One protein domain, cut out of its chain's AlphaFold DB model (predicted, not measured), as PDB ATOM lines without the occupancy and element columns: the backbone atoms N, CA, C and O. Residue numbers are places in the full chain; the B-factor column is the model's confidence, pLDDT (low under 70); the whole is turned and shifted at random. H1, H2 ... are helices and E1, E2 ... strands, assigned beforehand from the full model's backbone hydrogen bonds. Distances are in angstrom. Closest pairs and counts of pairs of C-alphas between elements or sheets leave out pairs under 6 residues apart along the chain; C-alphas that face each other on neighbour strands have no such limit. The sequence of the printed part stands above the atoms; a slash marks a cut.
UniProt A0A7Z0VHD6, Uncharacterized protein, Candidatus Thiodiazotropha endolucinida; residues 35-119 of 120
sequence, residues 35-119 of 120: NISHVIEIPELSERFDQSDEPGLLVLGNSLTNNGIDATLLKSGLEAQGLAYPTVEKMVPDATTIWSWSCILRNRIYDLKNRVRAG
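AT A GLANCE: This is residues 35 to 119 of the 120 residues of an uncharacterized protein of Candidatus Thiodiazotropha endolucinida (UniProt A0A7Z0VHD6). A short ribbon of two parallel strands, E1 and E2, runs through the middle of the model between helices, with H3 and H4 on one side of it and H1 and H2 on the other. The long helix H5 leads away as an arm, and residues 109 to 119 stick out free. The printed part has 85 residues with five named helices and two named strands, in the order H1 H2 E1 H3 H4 E2 H5. The class is mostly helix, and the sheet has the order E1, E2, parallel. The whole is loose, with a radius of gyration of the C-alphas of 14.8 A and spans of 46 by 32 by 19 A.

IN THESE COORDINATES: H1 covers residues 35 to 40 and begins at C-alpha 35, at (153.019, 129.852, 117.253). H2, residues 42 to 50, is 12.6 A long from first to last C-alpha. E1 covers residues 57 to 60, with C-alpha 57 at (174.876, 128.173, 122.166). H3 covers residues 63 to 68, and H4, residues 71 to 79, is 12.3 A long. E2, residues 88 to 91, is 10.5 A long. H5, residues 98 to 117, is the longest helix at 29.2 A and ends at C-alpha 117, at (170.173, 135.276, 92.424).

HOW THE PARTS SIT: E1 and E2 are parallel neighbours, with 17 degrees between their directions. N 91 and O 59 are 2.8 A apart and N 59 and O 89 are 2.9 A apart, both within hydrogen-bond range. E1, H3, H4 and E2 form a strand-helix-strand unit, two parallel neighbour strands with helices between them along the chain, and its crossover is right-handed. The closest C-alphas of H4 and E2 are those of Lys 75 and Val 88, 6.0 A apart. E1 and H4 are near each other, with 5 pairs of C-alphas within 10 A. The closest C-alphas of H3 and E2, those of Asn 66 and Lys 90, are 7.7 A apart. For H2 and E2 the closest are those of Ile 42 and Met 91, at 7.3 A, and for H1 and E2 those of His 38 and Met 91, at 7.1 A. H1 and H2 meet only through their link. H5 touches no helix, and E1 and H5 are apart. In H2, H3, H4 and H5 every O i to N i+4 pair is within hydrogen-bond range; in H1 it is 1 of 2.

THE WHOLE: The C-alphas farthest apart are those of Ala 80 and Ala 118, at 46.9 A. Without residues 109 to 119, which stand free, the body spans 36 by 27 by 19 A. The printed part has no cut and no long link. The mean pLDDT of the printed part is 75.0, and residues 35 to 53 and 109 to 119 are under 70.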
ATOM      1  N   ASN A  35     152.361 130.551 118.355       51.81
ATOM      2  CA  ASN A  35     153.019 129.852 117.253       51.81
ATOM      3  C   ASN A  35     153.653 130.759 116.179       51.81
ATOM      4  O   ASN A  35     154.653 130.372 115.577       51.81
ATOM      5  N   ILE A  36     153.064 131.925 115.881       50.34
ATOM      6  CA  ILE A  36     153.563 132.809 114.810       50.34
ATOM      7  C   ILE A  36     154.706 133.684 115.337       50.34
ATOM      8  O   ILE A  36     155.678 133.903 114.617       50.34
ATOM      9  N   SER A  37     154.650 134.090 116.607       51.72
ATOM     10  CA  SER A  37     155.676 134.901 117.272       51.72
ATOM     11  C   SER A  37     157.055 134.236 117.200       51.72
ATOM     12  O   SER A  37     158.008 134.834 116.714       51.72
ATOM     13  N   HIS A  38     157.144 132.944 117.531       51.59
ATOM     14  CA  HIS A  38     158.426 132.231 117.564       51.59
ATOM     15  C   HIS A  38     159.027 131.910 116.189       51.59
ATOM     16  O   HIS A  38     160.242 131.765 116.070       51.59
ATOM     17  N   VAL A  39     158.209 131.789 115.137       56.12
ATOM     18  CA  VAL A  39     158.718 131.619 113.761       56.12
ATOM     19  C   VAL A  39     159.157 132.965 113.174       56.12
ATOM     20  O   VAL A  39     160.101 133.010 112.382       56.12
ATOM     21  N   ILE A  40     158.515 134.063 113.583       56.34
ATOM     22  CA  ILE A  40     158.910 135.428 113.211       56.34
ATOM     23  C   ILE A  40     160.202 135.856 113.918       56.34
ATOM     24  O   ILE A  40     160.973 136.594 113.323       56.34
ATOM     25  N   GLU A  41     160.489 135.355 115.121       62.28
ATOM     26  CA  GLU A  41     161.712 135.665 115.887       62.28
ATOM     27  C   GLU A  41     162.993 135.031 115.303       62.28
ATOM     28  O   GLU A  41     164.105 135.399 115.680       62.28
ATOM     29  N   ILE A  42     162.867 134.084 114.364       65.88
ATOM     30  CA  ILE A  42     164.000 133.334 113.792       65.88
ATOM     31  C   ILE A  42     165.070 134.227 113.138       65.88
ATOM     32  O   ILE A  42     166.255 134.001 113.395       65.88
ATOM     33  N   PRO A  43     164.722 135.222 112.300       65.56
ATOM     34  CA  PRO A  43     165.699 136.126 111.704       65.56
ATOM     35  C   PRO A  43     166.398 137.002 112.748       65.56
ATOM     36  O   PRO A  43     167.614 137.126 112.690       65.56
ATOM     37  N   GLU A  44     165.669 137.539 113.728       67.12
ATOM     38  CA  GLU A  44     166.249 138.383 114.784       67.12
ATOM     39  C   GLU A  44     167.201 137.591 115.686       67.12
ATOM     40  O   GLU A  44     168.261 138.081 116.066       67.12
ATOM     41  N   LEU A  45     166.850 136.343 116.010       68.00
ATOM     42  CA  LEU A  45     167.738 135.413 116.707       68.00
ATOM     43  C   LEU A  45     169.017 135.165 115.903       68.00
ATOM     44  O   LEU A  45     170.099 135.209 116.472       68.00
ATOM     45  N   SER A  46     168.908 134.954 114.588       66.75
ATOM     46  CA  SER A  46     170.072 134.775 113.710       66.75
ATOM     47  C   SER A  46     170.985 136.003 113.705       66.75
ATOM     48  O   SER A  46     172.197 135.855 113.812       66.75
ATOM     49  N   GLU A  47     170.419 137.210 113.634       68.94
ATOM     50  CA  GLU A  47     171.198 138.454 113.628       68.94
ATOM     51  C   GLU A  47     171.995 138.653 114.924       68.94
ATOM     52  O   GLU A  47     173.118 139.148 114.880       68.94
ATOM     53  N   ARG A  48     171.468 138.218 116.077       68.19
ATOM     54  CA  ARG A  48     172.207 138.279 117.352       68.19
ATOM     55  C   ARG A  48     173.427 137.360 117.388       68.19
ATOM     56  O   ARG A  48     174.387 137.670 118.087       68.19
ATOM     57  N   PHE A  49     173.403 136.247 116.654       68.44
ATOM     58  CA  PHE A  49     174.570 135.371 116.518       68.44
ATOM     59  C   PHE A  49     175.579 135.913 115.503       68.44
ATOM     60  O   PHE A  49     176.773 135.808 115.753       68.44
ATOM     61  N   ASP A  50     175.124 136.551 114.421       68.25
ATOM     62  CA  ASP A  50     176.016 137.156 113.418       68.25
ATOM     63  C   ASP A  50     176.789 138.379 113.958       68.25
ATOM     64  O   ASP A  50     177.816 138.761 113.402       68.25
ATOM     65  N   GLN A  51     176.321 139.000 115.046       68.38
ATOM     66  CA  GLN A  51     176.976 140.150 115.690       68.38
ATOM     67  C   GLN A  51     178.108 139.770 116.662       68.38
ATOM     68  O   GLN A  51     178.767 140.662 117.200       68.38
ATOM     69  N   SER A  52     178.333 138.477 116.911       67.00
ATOM     70  CA  SER A  52     179.332 137.974 117.858       67.00
ATOM     71  C   SER A  52     180.351 137.084 117.149       67.00
ATOM     72  O   SER A  52     179.992 136.034 116.628       67.00
ATOM     73  N   ASP A  53     181.637 137.444 117.213       69.31
ATOM     74  CA  ASP A  53     182.744 136.580 116.758       69.31
ATOM     75  C   ASP A  53     183.025 135.409 117.723       69.31
ATOM     76  O   ASP A  53     183.817 134.510 117.435       69.31
ATOM     77  N   GLU A  54     182.389 135.414 118.893       75.69
ATOM     78  CA  GLU A  54     182.545 134.380 119.906       75.69
ATOM     79  C   GLU A  54     181.517 133.242 119.743       75.69
ATOM     80  O   GLU A  54     180.375 133.487 119.335       75.69
ATOM     81  N   PRO A  55     181.878 131.991 120.100       75.06
ATOM     82  CA  PRO A  55     180.972 130.851 120.004       75.06
ATOM     83  C   PRO A  55     179.720 131.061 120.862       75.06
ATOM     84  O   PRO A  55     179.820 131.292 122.063       75.06
ATOM     85  N   GLY A  56     178.536 130.929 120.270       82.31
ATOM     86  CA  GLY A  56     177.265 130.930 120.995       82.31
ATOM     87  C   GLY A  56     176.649 129.533 121.105       82.31
ATOM     88  O   GLY A  56     177.002 128.614 120.366       82.31
ATOM     89  N   LEU A  57     175.678 129.381 122.005       85.94
ATOM     90  CA  LEU A  57     174.876 128.173 122.166       85.94
ATOM     91  C   LEU A  57     173.420 128.458 121.790       85.94
ATOM     92  O   LEU A  57     172.736 129.235 122.453       85.94
ATOM     93  N   LEU A  58     172.931 127.787 120.748       85.62
ATOM     94  CA  LEU A  58     171.529 127.842 120.343       85.62
ATOM     95  C   LEU A  58     170.821 126.535 120.699       85.62
ATOM     96  O   LEU A  58     171.176 125.463 120.209       85.62
ATOM     97  N   VAL A  59     169.780 126.632 121.520       86.56
ATOM     98  CA  VAL A  59     168.908 125.507 121.860       86.56
ATOM     99  C   VAL A  59     167.737 125.467 120.883       86.56
ATOM    100  O   VAL A  59     166.895 126.365 120.875       86.56
ATOM    101  N   LEU A  60     167.664 124.406 120.079       84.75
ATOM    102  CA  LEU A  60     166.561 124.159 119.148       84.75
ATOM    103  C   LEU A  60     165.585 123.142 119.736       84.75
ATOM    104  O   LEU A  60     165.998 122.113 120.274       84.75
ATOM    105  N   GLY A  61     164.288 123.394 119.598       84.44
ATOM    106  CA  GLY A  61     163.288 122.452 120.084       84.44
ATOM    107  C   GLY A  61     161.856 122.848 119.772       84.44
ATOM    108  O   GLY A  61     161.577 123.469 118.754       84.44
ATOM    109  N   ASN A  62     160.938 122.456 120.645       85.12
ATOM    110  CA  ASN A  62     159.520 122.793 120.546       85.12
ATOM    111  C   ASN A  62     158.978 123.260 121.903       85.12
ATOM    112  O   ASN A  62     159.751 123.471 122.840       85.12
ATOM    113  N   SER A  63     157.656 123.358 122.036       82.06
ATOM    114  CA  SER A  63     156.985 123.742 123.285       82.06
ATOM    115  C   SER A  63     157.438 122.943 124.521       82.06
ATOM    116  O   SER A  63     157.529 123.494 125.618       82.06
ATOM    117  N   LEU A  64     157.782 121.657 124.367       83.12
ATOM    118  CA  LEU A  64     158.300 120.836 125.467       83.12
ATOM    119  C   LEU A  64     159.697 121.296 125.885       83.12
ATOM    120  O   LEU A  64     159.977 121.435 127.073       83.12
ATOM    121  N   THR A  65     160.561 121.589 124.915       85.38
ATOM    122  CA  THR A  65     161.886 122.170 125.164       85.38
ATOM    123  C   THR A  65     161.778 123.564 125.773       85.38
ATOM    124  O   THR A  65     162.599 123.919 126.617       85.38
ATOM    125  N   ASN A  66     160.753 124.341 125.403       85.06
ATOM    126  CA  ASN A  66     160.533 125.668 125.967       85.06
ATOM    127  C   ASN A  66     160.382 125.616 127.492       85.06
ATOM    128  O   ASN A  66     161.027 126.392 128.191       85.06
ATOM    129  N   ASN A  67     159.600 124.661 127.993       84.00
ATOM    130  CA  ASN A  67     159.385 124.468 129.426       84.00
ATOM    131  C   ASN A  67     160.485 123.632 130.101       84.00
ATOM    132  O   ASN A  67     160.647 123.698 131.314       84.00
ATOM    133  N   GLY A  68     161.220 122.824 129.333       86.44
ATOM    134  CA  GLY A  68     162.268 121.944 129.853       86.44
ATOM    135  C   GLY A  68     163.634 122.610 130.026       86.44
ATOM    136  O   GLY A  68     164.449 122.109 130.796       86.44
ATOM    137  N   ILE A  69     163.905 123.708 129.314       88.50
ATOM    138  CA  ILE A  69     165.203 124.393 129.341       88.50
ATOM    139  C   ILE A  69     165.009 125.882 129.606       88.50
ATOM    140  O   ILE A  69     164.448 126.608 128.782       88.50
ATOM    141  N   ASP A  70     165.562 126.354 130.718       90.06
ATOM    142  CA  ASP A  70     165.751 127.775 130.994       90.06
ATOM    143  C   ASP A  70     167.126 128.212 130.459       90.06
ATOM    144  O   ASP A  70     168.166 127.749 130.932       90.06
ATOM    145  N   ALA A  71     167.132 129.084 129.446       87.56
ATOM    146  CA  ALA A  71     168.355 129.556 128.798       87.56
ATOM    147  C   ALA A  71     169.235 130.400 129.738       87.56
ATOM    148  O   ALA A  71     170.460 130.325 129.660       87.56
ATOM    149  N   THR A  72     168.625 131.147 130.662       88.62
ATOM    150  CA  THR A  72     169.345 131.968 131.646       88.62
ATOM    151  C   THR A  72     170.031 131.074 132.665       88.62
ATOM    152  O   THR A  72     171.218 131.242 132.956       88.62
ATOM    153  N   LEU A  73     169.302 130.073 133.169       91.50
ATOM    154  CA  LEU A  73     169.862 129.103 134.104       91.50
ATOM    155  C   LEU A  73     170.986 128.298 133.442       91.50
ATOM    156  O   LEU A  73     172.051 128.134 134.035       91.50
ATOM    157  N   LEU A  74     170.788 127.865 132.194       90.69
ATOM    158  CA  LEU A  74     171.807 127.175 131.408       90.69
ATOM    159  C   LEU A  74     173.067 128.031 131.238       90.69
ATOM    160  O   LEU A  74     174.162 127.538 131.493       90.69
ATOM    161  N   LYS A  75     172.920 129.312 130.877       90.31
ATOM    162  CA  LYS A  75     174.045 130.247 130.756       90.31
ATOM    163  C   LYS A  75     174.837 130.342 132.060       90.31
ATOM    164  O   LYS A  75     176.035 130.074 132.064       90.31
ATOM    165  N   SER A  76     174.155 130.613 133.173       90.12
ATOM    166  CA  SER A  76     174.806 130.725 134.485       90.12
ATOM    167  C   SER A  76     175.506 129.428 134.921       90.12
ATOM    168  O   SER A  76     176.592 129.461 135.497       90.12
ATOM    169  N   GLY A  77     174.922 128.266 134.604       91.31
ATOM    170  CA  GLY A  77     175.505 126.961 134.912       91.31
ATOM    171  C   GLY A  77     176.742 126.626 134.076       91.31
ATOM    172  O   GLY A  77     177.635 125.934 134.565       91.31
ATOM    173  N   LEU A  78     176.810 127.112 132.834       88.94
ATOM    174  CA  LEU A  78     177.989 126.982 131.973       88.94
ATOM    175  C   LEU A  78     179.113 127.920 132.436       88.94
ATOM    176  O   LEU A  78     180.252 127.478 132.588       88.94
ATOM    177  N   GLU A  79     178.779 129.168 132.770       89.56
ATOM    178  CA  GLU A  79     179.722 130.143 133.332       89.56
ATOM    179  C   GLU A  79     180.357 129.631 134.635       89.56
ATOM    180  O   GLU A  79     181.574 129.700 134.802       89.56
ATOM    181  N   ALA A  80     179.563 129.020 135.521       90.75
ATOM    182  CA  ALA A  80     180.053 128.413 136.761       90.75
ATOM    183  C   ALA A  80     181.041 127.249 136.536       90.75
ATOM    184  O   ALA A  80     181.837 126.934 137.419       90.75
ATOM    185  N   GLN A  81     181.010 126.616 135.360       89.25
ATOM    186  CA  GLN A  81     181.932 125.549 134.956       89.25
ATOM    187  C   GLN A  81     183.141 126.074 134.162       89.25
ATOM    188  O   GLN A  81     183.944 125.280 133.672       89.25
ATOM    189  N   GLY A  82     183.283 127.395 134.021       87.38
ATOM    190  CA  GLY A  82     184.343 128.024 133.230       87.38
ATOM    191  C   GLY A  82     184.103 127.981 131.717       87.38
ATOM    192  O   GLY A  82     184.997 128.323 130.950       87.38
ATOM    193  N   LEU A  83     182.907 127.574 131.280       82.19
ATOM    194  CA  LEU A  83     182.482 127.571 129.883       82.19
ATOM    195  C   LEU A  83     181.651 128.835 129.632       82.19
ATOM    196  O   LEU A  83     180.424 128.806 129.652       82.19
ATOM    197  N   ALA A  84     182.320 129.972 129.461       74.69
ATOM    198  CA  ALA A  84     181.639 131.230 129.170       74.69
ATOM    199  C   ALA A  84     181.228 131.269 127.690       74.69
ATOM    200  O   ALA A  84     182.077 131.412 126.814       74.69
ATOM    201  N   TYR A  85     179.927 131.136 127.424       75.25
ATOM    202  CA  TYR A  85     179.342 131.439 126.119       75.25
ATOM    203  C   TYR A  85     178.652 132.809 126.212       75.25
ATOM    204  O   TYR A  85     177.738 132.965 127.030       75.25
ATOM    205  N   PRO A  86     179.038 133.806 125.401       72.81
ATOM    206  CA  PRO A  86     178.439 135.142 125.451       72.81
ATOM    207  C   PRO A  86     176.947 135.120 125.113       72.81
ATOM    208  O   PRO A  86     176.152 135.815 125.759       72.81
ATOM    209  N   THR A  87     176.553 134.256 124.176       80.69
ATOM    210  CA  THR A  87     175.190 134.175 123.650       80.69
ATOM    211  C   THR A  87     174.629 132.779 123.887       80.69
ATOM    212  O   THR A  87     175.098 131.807 123.299       80.69
ATOM    213  N   VAL A  88     173.620 132.677 124.755       86.69
ATOM    214  CA  VAL A  88     172.828 131.458 124.965       86.69
ATOM    215  C   VAL A  88     171.378 131.804 124.687       86.69
ATOM    216  O   VAL A  88     170.780 132.607 125.397       86.69
ATOM    217  N   GLU A  89     170.824 131.208 123.643       84.25
ATOM    218  CA  GLU A  89     169.501 131.547 123.124       84.25
ATOM    219  C   GLU A  89     168.698 130.280 122.847       84.25
ATOM    220  O   GLU A  89     169.244 129.180 122.707       84.25
ATOM    221  N   LYS A  90     167.377 130.428 122.754       84.88
ATOM    222  CA  LYS A  90     166.457 129.310 122.552       84.88
ATOM    223  C   LYS A  90     165.465 129.632 121.440       84.88
ATOM    224  O   LYS A  90     164.832 130.680 121.457       84.88
ATOM    225  N   MET A  91     165.294 128.694 120.513       83.25
ATOM    226  CA  MET A  91     164.309 128.759 119.436       83.25
ATOM    227  C   MET A  91     163.410 127.528 119.516       83.25
ATOM    228  O   MET A  91     163.810 126.408 119.188       83.25
ATOM    229  N   VAL A  92     162.199 127.736 120.022       82.06
ATOM    230  CA  VAL A  92     161.290 126.660 120.445       82.06
ATOM    231  C   VAL A  92     159.853 126.935 120.001       82.06
ATOM    232  O   VAL A  92     158.967 127.076 120.838       82.06
ATOM    233  N   PRO A  93     159.602 127.023 118.684       74.50
ATOM    234  CA  PRO A  93     158.257 127.208 118.165       74.50
ATOM    235  C   PRO A  93     157.327 126.087 118.645       74.50
ATOM    236  O   PRO A  93     157.676 124.899 118.633       74.50
ATOM    237  N   ASP A  94     156.129 126.474 119.061       72.19
ATOM    238  CA  ASP A  94     155.123 125.550 119.562       72.19
ATOM    239  C   ASP A  94     154.654 124.559 118.481       72.19
ATOM    240  O   ASP A  94     154.798 124.774 117.277       72.19
ATOM    241  N   ALA A  95     154.152 123.402 118.930       71.88
ATOM    242  CA  ALA A  95     153.637 122.324 118.076       71.88
ATOM    243  C   ALA A  95     154.589 121.860 116.947       71.88
ATOM    244  O   ALA A  95     154.156 121.232 115.977       71.88
ATOM    245  N   THR A  96     155.894 122.129 117.063       71.94
ATOM    246  CA  THR A  96     156.876 121.700 116.069       71.94
ATOM    247  C   THR A  96     157.397 120.296 116.338       71.94
ATOM    248  O   THR A  96     157.629 119.863 117.471       71.94
ATOM    249  N   THR A  97     157.582 119.562 115.246       78.19
ATOM    250  CA  THR A  97     158.268 118.269 115.229       78.19
ATOM    251  C   THR A  97     159.623 118.429 114.544       78.19
ATOM    252  O   THR A  97     159.897 119.447 113.908       78.19
ATOM    253  N   ILE A  98     160.467 117.397 114.597       78.25
ATOM    254  CA  ILE A  98     161.741 117.371 113.855       78.25
ATOM    255  C   ILE A  98     161.517 117.593 112.347       78.25
ATOM    256  O   ILE A  98     162.302 118.274 111.688       78.25
ATOM    257  N   TRP A  99     160.416 117.076 111.791       76.81
ATOM    258  CA  TRP A  99     160.068 117.313 110.390       76.81
ATOM    259  C   TRP A  99     159.812 118.797 110.104       76.81
ATOM    260  O   TRP A  99     160.305 119.322 109.106       76.81
ATOM    261  N   SER A 100     159.120 119.499 111.007       77.75
ATOM    262  CA  SER A 100     158.854 120.938 110.891       77.75
ATOM    263  C   SER A 100     160.150 121.745 110.757       77.75
ATOM    264  O   SER A 100     160.251 122.605 109.883       77.75
ATOM    265  N   TRP A 101     161.178 121.403 111.539       79.94
ATOM    266  CA  TRP A 101     162.507 122.015 111.445       79.94
ATOM    267  C   TRP A 101     163.171 121.798 110.086       79.94
ATOM    268  O   TRP A 101     163.743 122.729 109.520       79.94
ATOM    269  N   SER A 102     163.038 120.599 109.514       79.25
ATOM    270  CA  SER A 102     163.557 120.318 108.172       79.25
ATOM    271  C   SER A 102     162.888 121.186 107.098       79.25
ATOM    272  O   SER A 102     163.560 121.663 106.181       79.25
ATOM    273  N   CYS A 103     161.584 121.450 107.234       77.81
ATOM    274  CA  CYS A 103     160.843 122.338 106.343       77.81
ATOM    275  C   CYS A 103     161.281 123.799 106.503       77.81
ATOM    276  O   CYS A 103     161.511 124.465 105.494       77.81
ATOM    277  N   ILE A 104     161.439 124.279 107.741       74.75
ATOM    278  CA  ILE A 104     161.906 125.642 108.043       74.75
ATOM    279  C   ILE A 104     163.287 125.878 107.421       74.75
ATOM    280  O   ILE A 104     163.470 126.827 106.657       74.75
ATOM    281  N   LEU A 105     164.233 124.968 107.669       76.06
ATOM    282  CA  LEU A 105     165.585 125.043 107.113       76.06
ATOM    283  C   LEU A 105     165.565 125.018 105.584       76.06
ATOM    284  O   LEU A 105     166.184 125.861 104.936       76.06
ATOM    285  N   ARG A 106     164.815 124.082 104.991       75.56
ATOM    286  CA  ARG A 106     164.703 123.956 103.536       75.56
ATOM    287  C   ARG A 106     164.153 125.235 102.906       75.56
ATOM    288  O   ARG A 106     164.740 125.723 101.943       75.56
ATOM    289  N   ASN A 107     163.069 125.791 103.444       74.88
ATOM    290  CA  ASN A 107     162.472 127.021 102.926       74.88
ATOM    291  C   ASN A 107     163.413 128.220 103.071       74.88
ATOM    292  O   ASN A 107     163.531 129.003 102.131       74.88
ATOM    293  N   ARG A 108     164.141 128.339 104.188       70.00
ATOM    294  CA  ARG A 108     165.120 129.419 104.370       70.00
ATOM    295  C   ARG A 108     166.282 129.318 103.380       70.00
ATOM    296  O   ARG A 108     166.675 130.330 102.811       70.00
ATOM    297  N   ILE A 109     166.787 128.110 103.121       67.00
ATOM    298  CA  ILE A 109     167.826 127.872 102.104       67.00
ATOM    299  C   ILE A 109     167.322 128.271 100.710       67.00
ATOM    300  O   ILE A 109     168.059 128.898  99.948       67.00
ATOM    301  N   TYR A 110     166.071 127.938 100.374       55.47
ATOM    302  CA  TYR A 110     165.462 128.375  99.116       55.47
ATOM    303  C   TYR A 110     165.366 129.901  99.022       55.47
ATOM    304  O   TYR A 110     165.737 130.457  97.989       55.47
ATOM    305  N   ASP A 111     164.924 130.572 100.087       66.75
ATOM    306  CA  ASP A 111     164.779 132.030 100.104       66.75
ATOM    307  C   ASP A 111     166.135 132.736  99.939       66.75
ATOM    308  O   ASP A 111     166.293 133.592  99.070       66.75
ATOM    309  N   LEU A 112     167.160 132.298 100.681       64.88
ATOM    310  CA  LEU A 112     168.528 132.817 100.567       64.88
ATOM    311  C   LEU A 112     169.103 132.621  99.159       64.88
ATOM    312  O   LEU A 112     169.633 133.557  98.564       64.88
ATOM    313  N   LYS A 113     168.952 131.422  98.582       61.34
ATOM    314  CA  LYS A 113     169.430 131.125  97.223       61.34
ATOM    315  C   LYS A 113     168.756 132.004  96.167       61.34
ATOM    316  O   LYS A 113     169.385 132.351  95.167       61.34
ATOM    317  N   ASN A 114     167.490 132.355  96.377       65.50
ATOM    318  CA  ASN A 114     166.743 133.217  95.470       65.50
ATOM    319  C   ASN A 114     167.100 134.701  95.645       65.50
ATOM    320  O   ASN A 114     167.195 135.394  94.637       65.50
ATOM    321  N   ARG A 115     167.387 135.173  96.868       59.75
ATOM    322  CA  ARG A 115     167.895 136.539  97.110       59.75
ATOM    323  C   ARG A 115     169.265 136.768  96.472       59.75
ATOM    324  O   ARG A 115     169.425 137.725  95.727       59.75
ATOM    325  N   VAL A 116     170.193 135.821  96.633       59.38
ATOM    326  CA  VAL A 116     171.525 135.874  95.994       59.38
ATOM    327  C   VAL A 116     171.422 135.913  94.462       59.38
ATOM    328  O   VAL A 116     172.203 136.583  93.793       59.38
ATOM    329  N   ARG A 117     170.436 135.223  93.874       56.69
ATOM    330  CA  ARG A 117     170.173 135.276  92.424       56.69
ATOM    331  C   ARG A 117     169.511 136.575  91.963       56.69
ATOM    332  O   ARG A 117     169.603 136.888  90.780       56.69
ATOM    333  N   ALA A 118     168.846 137.299  92.860       57.41
ATOM    334  CA  ALA A 118     168.178 138.560  92.563       57.41
ATOM    335  C   ALA A 118     169.117 139.781  92.622       57.41
ATOM    336  O   ALA A 118     168.677 140.879  92.293       57.41
ATOM    337  N   GLY A 119     170.397 139.602  92.976       45.28
ATOM    338  CA  GLY A 119     171.389 140.683  92.954       45.28
ATOM    339  C   GLY A 119     171.180 141.743  94.039       45.28
ATOM    340  O   GLY A 119     171.407 142.922  93.776       45.28
TER     341      GLY A 119